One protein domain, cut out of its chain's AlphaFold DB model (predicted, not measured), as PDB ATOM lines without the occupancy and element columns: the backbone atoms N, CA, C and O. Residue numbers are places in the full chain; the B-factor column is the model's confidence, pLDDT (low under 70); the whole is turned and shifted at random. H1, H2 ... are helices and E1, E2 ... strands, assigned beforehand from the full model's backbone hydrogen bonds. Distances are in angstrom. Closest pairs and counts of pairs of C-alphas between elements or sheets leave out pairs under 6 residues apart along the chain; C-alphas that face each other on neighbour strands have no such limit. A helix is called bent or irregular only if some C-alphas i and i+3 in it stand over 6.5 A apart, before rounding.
ATOM      1  N   GLU A  37     187.248  98.612 203.368       94.81
ATOM      2  CA  GLU A  37     187.652  99.519 204.437       94.81
ATOM      3  C   GLU A  37     187.101  99.067 205.790       94.81
ATOM      4  O   GLU A  37     187.790  99.177 206.800       94.81
ATOM      5  N   LEU A  38     185.878  98.527 205.824       95.25
ATOM      6  CA  LEU A  38     185.288  98.012 207.058       95.25
ATOM      7  C   LEU A  38     186.019  96.744 207.514       95.25
ATOM      8  O   LEU A  38     186.364  96.632 208.689       95.25
ATOM      9  N   LEU A  39     186.312  95.837 206.573       93.19
ATOM     10  CA  LEU A  39     187.072  94.605 206.825       93.19
ATOM     11  C   LEU A  39     188.496  94.880 207.325       93.19
ATOM     12  O   LEU A  39     189.030  94.096 208.100       93.19
ATOM     13  N   ALA A  40     189.110  95.978 206.884       94.75
ATOM     14  CA  ALA A  40     190.451  96.366 207.312       94.75
ATOM     15  C   ALA A  40     190.479  97.043 208.694       94.75
ATOM     16  O   ALA A  40     191.512  97.011 209.362       94.75
ATOM     17  N   ARG A  41     189.381  97.690 209.114       94.94
ATOM     18  CA  ARG A  41     189.315  98.445 210.381       94.94
ATOM     19  C   ARG A  41     188.880  97.619 211.585       94.94
ATOM     20  O   ARG A  41     189.281  97.954 212.697       94.94
ATOM     21  N   HIS A  42     188.043  96.603 211.385       95.81
ATOM     22  CA  HIS A  42     187.415  95.846 212.471       95.81
ATOM     23  C   HIS A  42     187.756  94.359 212.403       95.81
ATOM     24  O   HIS A  42     188.149  93.843 211.360       95.81
ATOM     25  N   ASP A  43     187.592  93.660 213.524       94.50
ATOM     26  CA  ASP A  43     187.899  92.235 213.607       94.50
ATOM     27  C   ASP A  43     186.740  91.368 213.085       94.50
ATOM     28  O   ASP A  43     185.654  91.329 213.665       94.50
ATOM     29  N   PHE A  44     186.984  90.641 211.995       96.31
ATOM     30  CA  PHE A  44     186.059  89.661 211.414       96.31
ATOM     31  C   PHE A  44     186.533  88.211 211.604       96.31
ATOM     32  O   PHE A  44     186.006  87.307 210.957       96.31
ATOM     33  N   SER A  45     187.506  87.961 212.485       96.19
ATOM     34  CA  SER A  45     188.072  86.625 212.731       96.19
ATOM     35  C   SER A  45     187.030  85.580 213.152       96.19
ATOM     36  O   SER A  45     187.209  84.394 212.887       96.19
ATOM     37  N   LEU A  46     185.915  86.020 213.747       95.50
ATOM     38  CA  LEU A  46     184.788  85.179 214.167       95.50
ATOM     39  C   LEU A  46     183.668  85.044 213.110       95.50
ATOM     40  O   LEU A  46     182.634  84.441 213.395       95.50
ATOM     41  N   ALA A  47     183.839  85.601 211.906       95.38
ATOM     42  CA  ALA A  47     182.845  85.596 210.827       95.38
ATOM     43  C   ALA A  47     183.268  84.717 209.635       95.38
ATOM     44  O   ALA A  47     183.632  85.199 208.554       95.38
ATOM     45  N   ASP A  48     183.186  83.405 209.838       94.44
ATOM     46  CA  ASP A  48     183.515  82.361 208.860       94.44
ATOM     47  C   ASP A  48     182.423  82.120 207.799       94.44
ATOM     48  O   ASP A  48     182.697  81.518 206.762       94.44
ATOM     49  N   THR A  49     181.215  82.651 207.995       94.62
ATOM     50  CA  THR A  49     180.081  82.539 207.061       94.62
ATOM     51  C   THR A  49     179.631  83.911 206.527       94.62
ATOM     52  O   THR A  49     179.938  84.950 207.129       94.62
ATOM     53  N   PRO A  50     178.869  83.958 205.412       95.19
ATOM     54  CA  PRO A  50     178.263  85.197 204.926       95.19
ATOM     55  C   PRO A  50     177.357  85.878 205.962       95.19
ATOM     56  O   PRO A  50     177.509  87.076 206.184       95.19
ATOM     57  N   ASN A  51     176.483  85.131 206.648       95.62
ATOM     58  CA  ASN A  51     175.542  85.700 207.621       95.62
ATOM     59  C   ASN A  51     176.267  86.285 208.835       95.62
ATOM     60  O   ASN A  51     175.991  87.419 209.227       95.62
ATOM     61  N   LYS A  52     177.263  85.577 209.387       96.88
ATOM     62  CA  LYS A  52     178.093  86.130 210.467       96.88
ATOM     63  C   LYS A  52     178.829  87.387 210.026       96.88
ATOM     64  O   LYS A  52     178.913  88.348 210.788       96.88
ATOM     65  N   ARG A  53     179.334  87.421 208.788       96.94
ATOM     66  CA  ARG A  53     180.012  88.606 208.248       96.94
ATOM     67  C   ARG A  53     179.059  89.789 208.118       96.94
ATOM     68  O   ARG A  53     179.431  90.888 208.516       96.94
ATOM     69  N   THR A  54     177.839  89.573 207.633       97.12
ATOM     70  CA  THR A  54     176.799  90.609 207.577       97.12
ATOM     71  C   THR A  54     176.404  91.084 208.978       97.12
ATOM     72  O   THR A  54     176.308  92.290 209.200       97.12
ATOM     73  N   ALA A  55     176.250  90.170 209.943       97.19
ATOM     74  CA  ALA A  55     175.938  90.508 211.335       97.19
ATOM     75  C   ALA A  55     177.010  91.422 211.950       97.19
ATOM     76  O   ALA A  55     176.690  92.478 212.500       97.19
ATOM     77  N   LEU A  56     178.290  91.061 211.809       97.81
ATOM     78  CA  LEU A  56     179.393  91.882 212.312       97.81
ATOM     79  C   LEU A  56     179.515  93.208 211.555       97.81
ATOM     80  O   LEU A  56     179.711  94.249 212.178       97.81
ATOM     81  N   ALA A  57     179.335  93.206 210.231       97.56
ATOM     82  CA  ALA A  57     179.358  94.429 209.433       97.56
ATOM     83  C   ALA A  57     178.265  95.413 209.876       97.56
ATOM     84  O   ALA A  57     178.537  96.611 210.002       97.56
ATOM     85  N   TYR A  58     177.063  94.911 210.181       96.25
ATOM     86  CA  TYR A  58     175.994  95.709 210.763       96.25
ATOM     87  C   TYR A  58     176.397  96.293 212.119       96.25
ATOM     88  O   TYR A  58     176.316  97.509 212.272       96.25
ATOM     89  N   LEU A  59     176.862  95.479 213.075       94.81
ATOM     90  CA  LEU A  59     177.208  95.968 214.417       94.81
ATOM     91  C   LEU A  59     178.332  97.004 214.379       94.81
ATOM     92  O   LEU A  59     178.215  98.056 215.002       94.81
ATOM     93  N   TYR A  60     179.389  96.758 213.607       95.75
ATOM     94  CA  TYR A  60     180.495  97.702 213.490       95.75
ATOM     95  C   TYR A  60     180.078  99.009 212.818       95.75
ATOM     96  O   TYR A  60     180.404 100.080 213.321       95.75
ATOM     97  N   THR A  61     179.307  98.942 211.731       94.75
ATOM     98  CA  THR A  61     178.834 100.152 211.040       94.75
ATOM     99  C   THR A  61     177.851 100.933 211.914       94.75
ATOM    100  O   THR A  61     177.955 102.151 212.045       94.75
ATOM    101  N   ALA A  62     176.885 100.243 212.523       90.56
ATOM    102  CA  ALA A  62     175.823 100.870 213.298       90.56
ATOM    103  C   ALA A  62     176.349 101.488 214.592       90.56
ATOM    104  O   ALA A  62     176.005 102.625 214.915       90.56
ATOM    105  N   TRP A  63     177.161 100.727 215.323       88.44
ATOM    106  CA  TRP A  63     177.512 101.043 216.698       88.44
ATOM    107  C   TRP A  63     178.920 101.595 216.811       88.44
ATOM    108  O   TRP A  63     179.054 102.748 217.202       88.44
ATOM    109  N   ASN A  64     179.945 100.856 216.380       89.62
ATOM    110  CA  ASN A  64     181.330 101.315 216.533       89.62
ATOM    111  C   ASN A  64     181.621 102.565 215.688       89.62
ATOM    112  O   ASN A  64     182.287 103.486 216.163       89.62
ATOM    113  N   ASP A  65     181.081 102.622 214.470       90.81
ATOM    114  CA  ASP A  65     181.272 103.741 213.541       90.81
ATOM    115  C   ASP A  65     180.169 104.817 213.671       90.81
ATOM    116  O   ASP A  65     180.275 105.890 213.075       90.81
ATOM    117  N   GLY A  66     179.110 104.565 214.454       86.25
ATOM    118  CA  GLY A  66     177.999 105.506 214.661       86.25
ATOM    119  C   GLY A  66     177.116 105.763 213.438       86.25
ATOM    120  O   GLY A  66     176.399 106.760 213.394       86.25
ATOM    121  N   GLN A  67     177.161 104.896 212.426       90.44
ATOM    122  CA  GLN A  67     176.458 105.067 211.153       90.44
ATOM    123  C   GLN A  67     175.174 104.222 211.102       90.44
ATOM    124  O   GLN A  67     174.934 103.482 210.147       90.44
ATOM    125  N   LEU A  68     174.317 104.312 212.126       86.94
ATOM    126  CA  LEU A  68     173.114 103.471 212.253       86.94
ATOM    127  C   LEU A  68     172.177 103.549 211.036       86.94
ATOM    128  O   LEU A  68     171.663 102.528 210.579       86.94
ATOM    129  N   ALA A  69     171.959 104.749 210.492       88.44
ATOM    130  CA  ALA A  69     171.107 104.932 209.317       88.44
ATOM    131  C   ALA A  69     171.672 104.209 208.085       88.44
ATOM    132  O   ALA A  69     170.937 103.499 207.398       88.44
ATOM    133  N   GLN A  70     172.981 104.332 207.849       91.69
ATOM    134  CA  GLN A  70     173.674 103.620 206.778       91.69
ATOM    135  C   GLN A  70     173.615 102.107 207.004       91.69
ATOM    136  O   GLN A  70     173.257 101.366 206.095       91.69
ATOM    137  N   ALA A  71     173.891 101.640 208.223       92.94
ATOM    138  CA  ALA A  71     173.869 100.219 208.554       92.94
ATOM    139  C   ALA A  71     172.496  99.581 208.277       92.94
ATOM    140  O   ALA A  71     172.418  98.477 207.741       92.94
ATOM    141  N   ARG A  72     171.400 100.287 208.582       91.81
ATOM    142  CA  ARG A  72     170.046  99.822 208.246       91.81
ATOM    143  C   ARG A  72     169.807  99.754 206.744       91.81
ATOM    144  O   ARG A  72     169.213  98.799 206.274       91.81
ATOM    145  N   GLN A  73     170.280 100.735 205.986       92.31
ATOM    146  CA  GLN A  73     170.130 100.722 204.530       92.31
ATOM    147  C   GLN A  73     170.944  99.604 203.868       92.31
ATOM    148  O   GLN A  73     170.518  99.066 202.853       92.31
ATOM    149  N   SER A  74     172.110  99.269 204.423       94.38
ATOM    150  CA  SER A  74     173.037  98.308 203.819       94.38
ATOM    151  C   SER A  74     172.776  96.854 204.203       94.38
ATOM    152  O   SER A  74     173.042  95.972 203.393       94.38
ATOM    153  N   TYR A  75     172.301  96.590 205.425       96.12
ATOM    154  CA  TYR A  75     172.316  95.233 205.988       96.12
ATOM    155  C   TYR A  75     170.943  94.690 206.384       96.12
ATOM    156  O   TYR A  75     170.862  93.535 206.790       96.12
ATOM    157  N   TRP A  76     169.872  95.482 206.277       96.00
ATOM    158  CA  TRP A  76     168.514  95.040 206.599       96.00
ATOM    159  C   TRP A  76     167.663  94.836 205.353       96.00
ATOM    160  O   TRP A  76     167.819  95.546 204.359       96.00
ATOM    161  N   VAL A  77     166.703  93.914 205.447       96.00
ATOM    162  CA  VAL A  77     165.601  93.851 204.485       96.00
ATOM    163  C   VAL A  77     164.867  95.202 204.524       96.00
ATOM    164  O   VAL A  77     164.543  95.703 205.608       96.00
ATOM    165  N   PRO A  78     164.609  95.844 203.367       92.31
ATOM    166  CA  PRO A  78     163.968  97.151 203.342       92.31
ATOM    167  C   PRO A  78     162.651  97.172 204.130       92.31
ATOM    168  O   PRO A  78     161.721  96.426 203.839       92.31
ATOM    169  N   GLY A  79     162.579  98.052 205.131       88.69
ATOM    170  CA  GLY A  79     161.390  98.243 205.966       88.69
ATOM    171  C   GLY A  79     161.215  97.254 207.122       88.69
ATOM    172  O   GLY A  79     160.238  97.392 207.851       88.69
ATOM    173  N   SER A  80     162.133  96.302 207.336       88.56
ATOM    174  CA  SER A  80     162.009  95.313 208.421       88.56
ATOM    175  C   SER A  80     162.710  95.706 209.729       88.56
ATOM    176  O   SER A  80     162.610  94.994 210.728       88.56
ATOM    177  N   PHE A  81     163.414  96.842 209.760       82.81
ATOM    178  CA  PHE A  81     164.069  97.312 210.981       82.81
ATOM    179  C   PHE A  81     163.047  97.681 212.078       82.81
ATOM    180  O   PHE A  81     161.968  98.187 211.762       82.81
ATOM    181  N   PRO A  82     163.372  97.485 213.374       73.56
ATOM    182  CA  PRO A  82     162.427  97.692 214.464       73.56
ATOM    183  C   PRO A  82     161.853  99.121 214.511       73.56
ATOM    184  O   PRO A  82     162.614 100.096 214.394       73.56
ATOM    185  N   PRO A  83     160.531  99.279 214.727       59.97
ATOM    186  CA  PRO A  83     159.916 100.587 214.931       59.97
ATOM    187  C   PRO A  83     160.435 101.221 216.233       59.97
ATOM    188  O   PRO A  83     160.565 100.553 217.252       59.97
ATOM    189  N   GLY A  84     160.746 102.521 216.200       57.16
ATOM    190  CA  GLY A  84     161.316 103.256 217.346       57.16
ATOM    191  C   GLY A  84     162.826 103.514 217.269       57.16
ATOM    192  O   GLY A  84     163.401 104.135 218.159       57.16
ATOM    193  N   GLY A  85     163.481 103.093 216.188       52.12
ATOM    194  CA  GLY A  85     164.901 103.322 215.970       52.12
ATOM    195  C   GLY A  85     165.258 104.784 215.684       52.12
ATOM    196  O   GLY A  85     165.411 105.133 214.516       52.12
ATOM    197  N   GLY A  86     165.426 105.603 216.726       55.19
ATOM    198  CA  GLY A  86     165.947 106.975 216.641       55.19
ATOM    199  C   GLY A  86     167.351 107.068 216.022       55.19
ATOM    200  O   GLY A  86     167.895 106.080 215.533       55.19
ATOM    201  N   ALA A  87     167.964 108.255 216.072       60.03
ATOM    202  CA  ALA A  87     169.277 108.563 215.480       60.03
ATOM    203  C   ALA A  87     170.478 107.772 216.064       60.03
ATOM    204  O   ALA A  87     171.621 108.074 215.744       60.03
ATOM    205  N   GLY A  88     170.229 106.755 216.895       60.81
ATOM    206  CA  GLY A  88     171.227 106.113 217.739       60.81
ATOM    207  C   GLY A  88     171.486 106.913 219.022       60.81
ATOM    208  O   GLY A  88     170.891 107.975 219.230       60.81
ATOM    209  N   PRO A  89     172.329 106.395 219.926       63.97
ATOM    210  CA  PRO A  89     172.793 107.156 221.079       63.97
ATOM    211  C   PRO A  89     173.635 108.370 220.629       63.97
ATOM    212  O   PRO A  89     174.281 108.313 219.584       63.97
ATOM    213  N   PRO A  90     173.679 109.464 221.416       60.38
ATOM    214  CA  PRO A  90     174.447 110.671 221.077       60.38
ATOM    215  C   PRO A  90     175.963 110.432 221.017       60.38
ATOM    216  O   PRO A  90     176.689 111.219 220.414       60.38
ATOM    217  N   VAL A  91     176.440 109.357 221.647       70.31
ATOM    218  CA  VAL A  91     177.815 108.875 221.554       70.31
ATOM    219  C   VAL A  91     177.766 107.406 221.166       70.31
ATOM    220  O   VAL A  91     177.084 106.614 221.818       70.31
ATOM    221  N   SER A  92     178.507 107.057 220.119       75.69
ATOM    222  CA  SER A  92     178.661 105.690 219.634       75.69
ATOM    223  C   SER A  92     179.234 104.770 220.711       75.69
ATOM    224  O   SER A  92     180.320 105.054 221.231       75.69
ATOM    225  N   PRO A  93     178.548 103.670 221.051       79.06
ATOM    226  CA  PRO A  93     179.131 102.646 221.888       79.06
ATOM    227  C   PRO A  93     180.147 101.819 221.092       79.06
ATOM    228  O   PRO A  93     180.125 101.772 219.865       79.06
ATOM    229  N   ARG A  94     181.037 101.141 221.807       83.56
ATOM    230  CA  ARG A  94     182.038 100.228 221.271       83.56
ATOM    231  C   ARG A  94     181.672  98.811 221.659       83.56
ATOM    232  O   ARG A  94     181.628  98.483 222.839       83.56
ATOM    233  N   TYR A  95     181.417  97.994 220.651       87.25
ATOM    234  CA  TYR A  95     181.205  96.565 220.767       87.25
ATOM    235  C   TYR A  95     182.547  95.844 220.652       87.25
ATOM    236  O   TYR A  95     183.244  95.968 219.641       87.25
ATOM    237  N   THR A  96     182.854  95.042 221.664       89.50
ATOM    238  CA  THR A  96     183.940  94.063 221.671       89.50
ATOM    239  C   THR A  96     183.328  92.680 221.499       89.50
ATOM    240  O   THR A  96     182.707  92.146 222.420       89.50
ATOM    241  N   ILE A  97     183.475  92.097 220.310       92.88
ATOM    242  CA  ILE A  97     182.861  90.810 219.968       92.88
ATOM    243  C   ILE A  97     183.626  89.669 220.643       92.88
ATOM    244  O   ILE A  97     184.844  89.569 220.524       92.88
ATOM    245  N   ARG A  98     182.909  88.794 221.357       91.88
ATOM    246  CA  ARG A  98     183.491  87.655 222.087       91.88
ATOM    247  C   ARG A  98     183.185  86.320 221.433       91.88
ATOM    248  O   ARG A  98     184.030  85.428 221.451       91.88
ATOM    249  N   ARG A  99     181.981  86.163 220.882       93.62
ATOM    250  CA  ARG A  99     181.551  84.918 220.241       93.62
ATOM    251  C   ARG A  99     180.504  85.195 219.175       93.62
ATOM    252  O   ARG A  99     179.654  86.060 219.357       93.62
ATOM    253  N   VAL A 100     180.552  84.422 218.094       96.94
ATOM    254  CA  VAL A 100     179.542  84.444 217.034       96.94
ATOM    255  C   VAL A 100     179.137  83.013 216.706       96.94
ATOM    256  O   VAL A 100     179.977  82.183 216.351       96.94
ATOM    257  N   ILE A 101     177.851  82.714 216.845       96.06
ATOM    258  CA  ILE A 101     177.261  81.397 216.598       96.06
ATOM    259  C   ILE A 101     176.247  81.552 215.468       96.06
ATOM    260  O   ILE A 101     175.545  82.555 215.411       96.06
ATOM    261  N   GLU A 102     176.187  80.578 214.568       96.62
ATOM    262  CA  GLU A 102     175.170  80.514 213.519       96.62
ATOM    263  C   GLU A 102     174.453  79.170 213.596       96.62
ATOM    264  O   GLU A 102     175.109  78.132 213.711       96.62
ATOM    265  N   GLU A 103     173.126  79.209 213.528       94.19
ATOM    266  CA  GLU A 103     172.252  78.041 213.462       94.19
ATOM    267  C   GLU A 103     171.102  78.341 212.491       94.19
ATOM    268  O   GLU A 103     170.243  79.182 212.754       94.19
ATOM    269  N   GLY A 104     171.100  77.679 211.331       92.44
ATOM    270  CA  GLY A 104     170.100  77.923 210.288       92.44
ATOM    271  C   GLY A 104     170.159  79.352 209.736       92.44
ATOM    272  O   GLY A 104     171.192  79.786 209.232       92.44
ATOM    273  N   ASP A 105     169.038  80.070 209.807       94.19
ATOM    274  CA  ASP A 105     168.909  81.473 209.399       94.19
ATOM    275  C   ASP A 105     169.213  82.460 210.540       94.19
ATOM    276  O   ASP A 105     169.035  83.667 210.375       94.19
ATOM    277  N   GLN A 106     169.680  81.981 211.697       96.38
ATOM    278  CA  GLN A 106     169.954  82.812 212.864       96.38
ATOM    279  C   GLN A 106     171.449  82.946 213.147       96.38
ATOM    280  O   GLN A 106     172.202  81.973 213.125       96.38
ATOM    281  N   VAL A 107     171.866  84.164 213.490       97.31
ATOM    282  CA  VAL A 107     173.190  84.464 214.038       97.31
ATOM    283  C   VAL A 107     173.029  85.068 215.425       97.31
ATOM    284  O   VAL A 107     172.303  86.043 215.608       97.31
ATOM    285  N   VAL A 108     173.754  84.508 216.389       95.50
ATOM    286  CA  VAL A 108     173.856  85.014 217.756       95.50
ATOM    287  C   VAL A 108     175.253  85.589 217.957       95.50
ATOM    288  O   VAL A 108     176.250  84.879 217.814       95.50
ATOM    289  N   VAL A 109     175.332  86.872 218.297       95.31
ATOM    290  CA  VAL A 109     176.578  87.573 218.609       95.31
ATOM    291  C   VAL A 109     176.593  87.918 220.089       95.31
ATOM    292  O   VAL A 109     175.721  88.622 220.586       95.31
ATOM    293  N   LEU A 110     177.617  87.447 220.787       91.06
ATOM    294  CA  LEU A 110     177.911  87.833 222.157       91.06
ATOM    295  C   LEU A 110     179.005  88.897 222.143       91.06
ATOM    296  O   LEU A 110     180.095  88.661 221.604       91.06
ATOM    297  N   ALA A 111     178.727  90.046 222.746       87.94
ATOM    298  CA  ALA A 111     179.636  91.178 222.804       87.94
ATOM    299  C   ALA A 111     179.630  91.837 224.185       87.94
ATOM    300  O   ALA A 111     178.665  91.733 224.936       87.94
ATOM    301  N   PHE A 112     180.705  92.556 224.488       83.88
ATOM    302  CA  PHE A 112     180.700  93.574 225.531       83.88
ATOM    303  C   PHE A 112     180.535  94.946 224.917       83.88
ATOM    304  O   PHE A 112     181.088  95.206 223.847       83.88
ATOM    305  N   VAL A 113     179.807  95.822 225.603       79.06
ATOM    306  CA  VAL A 113     179.560  97.175 225.124       79.06
ATOM    307  C   VAL A 113     180.107  98.216 226.094       79.06
ATOM    308  O   VAL A 113     179.802  98.226 227.288       79.06
ATOM    309  N   GLU A 114     180.913  99.124 225.556       75.56
ATOM    310  CA  GLU A 114     181.472 100.279 226.257       75.56
ATOM    311  C   GLU A 114     180.926 101.572 225.638       75.56
ATOM    312  O   GLU A 114     181.044 101.795 224.439       75.56
ATOM    313  N   GLY A 115     180.322 102.465 226.412       65.94
ATOM    314  CA  GLY A 115     179.727 103.702 225.898       65.94
ATOM    315  C   GLY A 115     178.854 104.410 226.929       65.94
ATOM    316  O   GLY A 115     178.589 103.887 227.999       65.94
ATOM    317  N   VAL A 116     178.396 105.632 226.663       54.28
ATOM    318  CA  VAL A 116     177.592 106.391 227.642       54.28
ATOM    319  C   VAL A 116     176.146 105.873 227.679       54.28
ATOM    320  O   VAL A 116     175.435 105.953 226.684       54.28
ATOM    321  N   GLY A 117     175.687 105.418 228.852       52.38
ATOM    322  CA  GLY A 117     174.259 105.381 229.203       52.38
ATOM    323  C   GLY A 117     173.365 104.392 228.447       52.38
ATOM    324  O   GLY A 117     172.213 104.726 228.169       52.38
ATOM    325  N   ILE A 118     173.832 103.177 228.149       48.00
ATOM    326  CA  ILE A 118     172.924 102.121 227.676       48.00
ATOM    327  C   ILE A 118     172.056 101.657 228.859       48.00
ATOM    328  O   ILE A 118     172.540 101.036 229.806       48.00
ATOM    329  N   GLY A 119     170.771 102.022 228.829       44.81
ATOM    330  CA  GLY A 119     169.732 101.415 229.665       44.81
ATOM    331  C   GLY A 119     169.591 101.877 231.123       44.81
ATOM    332  O   GLY A 119     169.181 101.030 231.902       44.81
ATOM    333  N   GLN A 120     169.898 103.142 231.486       41.38
ATOM    334  CA  GLN A 120     169.534 103.917 232.720       41.38
ATOM    335  C   GLN A 120     170.721 104.813 233.185       41.38
ATOM    336  O   GLN A 120     171.868 104.541 232.817       41.38
ATOM    337  N   PRO A 121     170.497 105.898 233.969       38.28
ATOM    338  CA  PRO A 121     171.575 106.764 234.452       38.28
ATOM    339  C   PRO A 121     172.393 106.078 235.557       38.28
ATOM    340  O   PRO A 121     171.856 105.741 236.608       38.28
ATOM    341  N   PHE A 122     173.705 105.925 235.354       46.41
ATOM    342  CA  PHE A 122     174.637 105.555 236.421       46.41
ATOM    343  C   PHE A 122     175.786 106.562 236.527       46.41
ATOM    344  O   PHE A 122     176.275 107.112 235.537       46.41
ATOM    345  N   THR A 123     176.177 106.809 237.771       35.12
ATOM    346  CA  THR A 123     177.318 107.611 238.205       35.12
ATOM    347  C   THR A 123     178.629 106.873 237.938       35.12
ATOM    348  O   THR A 123     178.730 105.682 238.208       35.12
ATOM    349  N   THR A 124     179.659 107.567 237.451       36.75
ATOM    350  CA  THR A 124     181.033 107.023 237.382       36.75
ATOM    351  C   THR A 124     181.490 106.449 238.735       36.75
ATOM    352  O   THR A 124     180.888 106.746 239.767       36.75
ATOM    353  N   ILE A 125     182.621 105.725 238.781       35.91
ATOM    354  CA  ILE A 125     183.265 105.277 240.043       35.91
ATOM    355  C   ILE A 125     183.559 106.430 241.035       35.91
ATOM    356  O   ILE A 125     183.944 106.188 242.174       35.91
ATOM    357  N   PHE A 126     183.373 107.681 240.598       34.59
ATOM    358  CA  PHE A 126     183.532 108.918 241.358       34.59
ATOM    359  C   PHE A 126     182.227 109.722 241.519       34.59
ATOM    360  O   PHE A 126     182.274 110.916 241.802       34.59
ATOM    361  N   GLY A 127     181.050 109.116 241.335       32.00
ATOM    362  CA  GLY A 127     179.782 109.773 241.668       32.00
ATOM    363  C   GLY A 127     179.382 110.920 240.732       32.00
ATOM    364  O   GLY A 127     178.519 111.718 241.091       32.00
ATOM    365  N   THR A 128     179.978 111.032 239.540       37.25
ATOM    366  CA  THR A 128     179.647 112.099 238.580       37.25
ATOM    367  C   THR A 128     178.609 111.608 237.562       37.25
ATOM    368  O   THR A 128     178.852 110.588 236.905       37.25
ATOM    369  N   PRO A 129     177.464 112.295 237.391       41.16
ATOM    370  CA  PRO A 129     176.581 112.075 236.249       41.16
ATOM    371  C   PRO A 129     177.324 112.428 234.951       41.16
ATOM    372  O   PRO A 129     177.849 113.534 234.836       41.16
ATOM    373  N   GLY A 130     177.379 111.504 233.986       44.41
ATOM    374  CA  GLY A 130     178.022 111.738 232.679       44.41
ATOM    375  C   GLY A 130     179.309 110.945 232.417       44.41
ATOM    376  O   GLY A 130     180.272 111.497 231.896       44.41
ATOM    377  N   GLY A 131     179.334 109.657 232.769       45.16
ATOM    378  CA  GLY A 131     180.451 108.753 232.476       45.16
ATOM    379  C   GLY A 131     180.223 107.823 231.287       45.16
ATOM    380  O   GLY A 131     179.090 107.447 230.991       45.16
ATOM    381  N   THR A 132     181.312 107.379 230.660       49.56
ATOM    382  CA  THR A 132     181.315 106.180 229.810       49.56
ATOM    383  C   THR A 132     180.988 104.964 230.683       49.56
ATOM    384  O   THR A 132     181.722 104.671 231.627       49.56
ATOM    385  N   LYS A 133     179.882 104.271 230.394       55.78
ATOM    386  CA  LYS A 133     179.571 102.948 230.949       55.78
ATOM    387  C   LYS A 133     180.530 101.955 230.305       55.78
ATOM    388  O   LYS A 133     180.696 101.963 229.091       55.78
ATOM    389  N   ILE A 134     181.174 101.124 231.103       54.19
ATOM    390  CA  ILE A 134     182.058 100.077 230.598       54.19
ATOM    391  C   ILE A 134     181.409  98.750 230.967       54.19
ATOM    392  O   ILE A 134     181.235  98.480 232.154       54.19
ATOM    393  N   GLY A 135     181.084  97.932 229.964       59.66
ATOM    394  CA  GLY A 135     181.108  96.484 230.141       59.66
ATOM    395  C   GLY A 135     179.785  95.731 230.151       59.66
ATOM    396  O   GLY A 135     179.830  94.573 230.553       59.66
ATOM    397  N   ASP A 136     178.661  96.297 229.691       70.38
ATOM    398  CA  ASP A 136     177.431  95.495 229.580       70.38
ATOM    399  C   ASP A 136     177.663  94.304 228.656       70.38
ATOM    400  O   ASP A 136     178.191  94.462 227.550       70.38
ATOM    401  N   ALA A 137     177.231  93.123 229.091       76.50
ATOM    402  CA  ALA A 137     177.151  91.976 228.207       76.50
ATOM    403  C   ALA A 137     175.897  92.131 227.345       76.50
ATOM    404  O   ALA A 137     174.792  92.321 227.857       76.50
ATOM    405  N   VAL A 138     176.073  92.058 226.030       82.75
ATOM    406  CA  VAL A 138     174.982  92.135 225.064       82.75
ATOM    407  C   VAL A 138     174.977  90.876 224.216       82.75
ATOM    408  O   VAL A 138     175.999  90.474 223.653       82.75
ATOM    409  N   VAL A 139     173.800  90.270 224.118       87.19
ATOM    410  CA  VAL A 139     173.510  89.195 223.176       87.19
ATOM    411  C   VAL A 139     172.637  89.771 222.073       87.19
ATOM    412  O   VAL A 139     171.504  90.179 222.309       87.19
ATOM    413  N   GLU A 140     173.181  89.800 220.865       91.75
ATOM    414  CA  GLU A 140     172.491  90.217 219.651       91.75
ATOM    415  C   GLU A 140     172.037  88.971 218.893       91.75
ATOM    416  O   GLU A 140     172.859  88.147 218.497       91.75
ATOM    417  N   ILE A 141     170.736  88.829 218.669       93.06
ATOM    418  CA  ILE A 141     170.150  87.710 217.929       93.06
ATOM    419  C   ILE A 141     169.577  88.273 216.636       93.06
ATOM    420  O   ILE A 141     168.672  89.102 216.670       93.06
ATOM    421  N   MET A 142     170.103  87.837 215.495       96.81
ATOM    422  CA  MET A 142     169.693  88.301 214.171       96.81
ATOM    423  C   MET A 142     169.156  87.139 213.353       96.81
ATOM    424  O   MET A 142     169.813  86.107 213.244       96.81
ATOM    425  N   ARG A 143     167.984  87.327 212.746       96.69
ATOM    426  CA  ARG A 143     167.411  86.398 211.772       96.69
ATOM    427  C   ARG A 143     167.602  86.956 210.371       96.69
ATOM    428  O   ARG A 143     167.300  88.125 210.127       96.69
ATOM    429  N   PHE A 144     168.103  86.127 209.470       96.62
ATOM    430  CA  PHE A 144     168.441  86.479 208.100       96.62
ATOM    431  C   PHE A 144     167.355  86.013 207.138       96.62
ATOM    432  O   PHE A 144     166.834  84.909 207.256       96.62
ATOM    433  N   ASP A 145     167.026  86.848 206.158       95.56
ATOM    434  CA  ASP A 145     166.217  86.412 205.029       95.56
ATOM    435  C   ASP A 145     167.073  85.518 204.115       95.56
ATOM    436  O   ASP A 145     168.054  86.003 203.538       95.56
ATOM    437  N   PRO A 146     166.725  84.229 203.932       92.50
ATOM    438  CA  PRO A 146     167.525  83.315 203.123       92.50
ATOM    439  C   PRO A 146     167.584  83.720 201.645       92.50
ATOM    440  O   PRO A 146     168.510  83.314 200.946       92.50
ATOM    441  N   ALA A 147     166.627  84.522 201.156       92.69
ATOM    442  CA  ALA A 147     166.598  84.962 199.763       92.69
ATOM    443  C   ALA A 147     167.560  86.124 199.470       92.69
ATOM    444  O   ALA A 147     168.046  86.240 198.344       92.69
ATOM    445  N   THR A 148     167.854  86.973 200.460       94.19
ATOM    446  CA  THR A 148     168.687  88.177 200.275       94.19
ATOM    447  C   THR A 148     169.971  88.199 201.101       94.19
ATOM    448  O   THR A 148     170.861  88.990 200.795       94.19
ATOM    449  N   GLY A 149     170.099  87.351 202.126       94.50
ATOM    450  CA  GLY A 149     171.228  87.381 203.064       94.50
ATOM    451  C   GLY A 149     171.243  88.631 203.955       94.50
ATOM    452  O   GLY A 149     172.245  88.910 204.615       94.50
ATOM    453  N   LEU A 150     170.148  89.400 203.959       96.81
ATOM    454  CA  LEU A 150     169.959  90.594 204.777       96.81
ATOM    455  C   LEU A 150     169.276  90.243 206.100       96.81
ATOM    456  O   LEU A 150     168.558  89.250 206.208       96.81
ATOM    457  N   ILE A 151     169.465  91.093 207.105       96.50
ATOM    458  CA  ILE A 151     168.816  90.965 208.409       96.50
ATOM    459  C   ILE A 151     167.322  91.253 208.236       96.50
ATOM    460  O   ILE A 151     166.928  92.360 207.864       96.50
ATOM    461  N   ALA A 152     166.492  90.254 208.511       95.81
ATOM    462  CA  ALA A 152     165.043  90.385 208.527       95.81
ATOM    463  C   ALA A 152     164.564  90.877 209.897       95.81
ATOM    464  O   ALA A 152     163.721  91.769 209.963       95.81
ATOM    465  N   GLU A 153     165.130  90.337 210.979       94.00
ATOM    466  CA  GLU A 153     164.749  90.648 212.360       94.00
ATOM    467  C   GLU A 153     165.973  90.677 213.282       94.00
ATOM    468  O   GLU A 153     166.963  89.982 213.049       94.00
ATOM    469  N   LYS A 154     165.886  91.459 214.364       91.62
ATOM    470  CA  LYS A 154     166.901  91.527 215.419       91.62
ATOM    471  C   LYS A 154     166.236  91.660 216.782       91.62
ATOM    472  O   LYS A 154     165.328  92.476 216.937       91.62
ATOM    473  N   VAL A 155     166.750  90.928 217.761       85.88
ATOM    474  CA  VAL A 155     166.453  91.088 219.187       85.88
ATOM    475  C   VAL A 155     167.774  91.273 219.922       85.88
ATOM    476  O   VAL A 155     168.738  90.570 219.632       85.88
ATOM    477  N   ASP A 156     167.821  92.211 220.862       81.38
ATOM    478  CA  ASP A 156     168.937  92.367 221.793       81.38
ATOM    479  C   ASP A 156     168.514  92.036 223.221       81.38
ATOM    480  O   ASP A 156     167.408  92.354 223.659       81.38
ATOM    481  N   VAL A 157     169.422  91.386 223.946       79.00
ATOM    482  CA  VAL A 157     169.340  91.181 225.391       79.00
ATOM    483  C   VAL A 157     170.560  91.845 226.008       79.00
ATOM    484  O   VAL A 157     171.690  91.541 225.630       79.00
ATOM    485  N   ILE A 158     170.324  92.767 226.940       74.94
ATOM    486  CA  ILE A 158     171.367  93.557 227.597       74.94
ATOM    487  C   ILE A 158     171.373  93.183 229.074       74.94
ATOM    488  O   ILE A 158     170.384  93.408 229.777       74.94
ATOM    489  N   GLU A 159     172.491  92.646 229.547       66.62
ATOM    490  CA  GLU A 159     172.713  92.369 230.960       66.62
ATOM    491  C   GLU A 159     173.697  93.397 231.541       66.62
ATOM    492  O   GLU A 159     174.803  93.557 231.010       66.62
ATOM    493  N   PRO A 160     173.330  94.098 232.633       62.84
ATOM    494  CA  PRO A 160     174.214  95.032 233.318       62.84
ATOM    495  C   PRO A 160     175.277  94.252 234.094       62.84
ATOM    496  O   PRO A 160     175.170  94.030 235.298       62.84
TER     497      PRO A 160
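AT A GLANCE: This is residues 37 to 160 of the 169 residues of an uncharacterized protein of Aurantiacibacter arachoides (UniProt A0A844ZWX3). A twisted slab of four long antiparallel strands, three of them bent, has the helix H2 packed on one face, and H3 folds back beside H2 as the second arm of a helical hairpin. The short H1 sits beyond H2, away from the sheet, and the long link of residues 116 to 132 reaches past one end of the strands and lengthens the outline. The printed part has 124 residues, with three named helices followed by four named strands along the chain, H1 H2 H3 E1 E2 E3 E4; the sheet's order is E1 - E2 - E3 - E4, all antiparallel. The class is mixed, helices and strands, and the whole is compact, with a radius of gyration of the C-alphas of 14.7 A, yet elongated in outline, with spans of 50 by 29 by 28 A.

IN THESE COORDINATES: The longest strand, E3, holds residues 133 to 144 and measures 30.3 A from first to last C-alpha; it bends by 56 degrees at residue 136. E2, residues 106 to 115, measures 26.5 A and bends by 56 degrees at residue 112. E1, residues 94 to 103, measures 25.5 A and bends by 65 degrees at residue 98; its first C-alpha is at (182.038, 100.228, 221.271). E4, residues 151 to 159, measures 22.9 A and ends with C-alpha 159 at (172.713, 92.369, 230.960). The longest helix, H2, holds residues 50 to 64 and measures 20.1 A; it is neither bent nor irregular, but only just: C-alphas 61 and 64 are 6.1 A apart. H3, residues 68 to 75, measures 10.4 A. H1, residues 37 to 41, measures 6.3 A and begins with C-alpha 37 at (187.652, 99.519, 204.437).

HOW THE PARTS SIT: The strands E1 E2 E3 E4 form a meander, each strand the antiparallel neighbour of the one before, and each successive two form a hairpin. E1 and E2 run at 169 degrees, with N 96 and O 112 2.8 A apart, within hydrogen-bond range. E2 and E3 run at 159 degrees, with N 109 and O 140 2.8 A apart, within range. E3 and E4 run at 152 degrees, with N 141 and O 155 2.8 A apart, within range. The edge strands E1 and E4 are apart. H2 is on the sheet with its residues 51 to 64, in two layers, a helix on one face of a sheet; its closest C-alphas to E1 are those of Asn 64 and Arg 94, 4.9 A apart. H2 and H3 form a helical hairpin: they touch, with the C-alphas of Ala 62 and Leu 68 closest at 3.9 A, and run opposite ways at a shallow tilt of 11 degrees. H3 only grazes the sheet, with its residues 72 to 75; its closest C-alphas to E4 are those of Tyr 75 and Ile 151, 6.0 A apart. H1 is not on the sheet and is close to H2 but not clearly touching, with the C-alphas of Leu 38 and Ala 57 closest at 7.3 A. In H1, H2 and H3 every O i to N i+4 pair is within hydrogen-bond range.

THE WHOLE: The two C-alphas farthest apart are those of Phe 126 and Ala 147, at 50.9 A. The printed part has no cut. The links H3 to E1, residues 76 to 93, and E2 to E3, residues 116 to 132, are long; those from H2 to H3 and from E1 to E2 are tight. The mean pLDDT of the printed part is 80.9, and 31 residues are under 70: residues 83 to 90, 115 to 135 and 159 to 160.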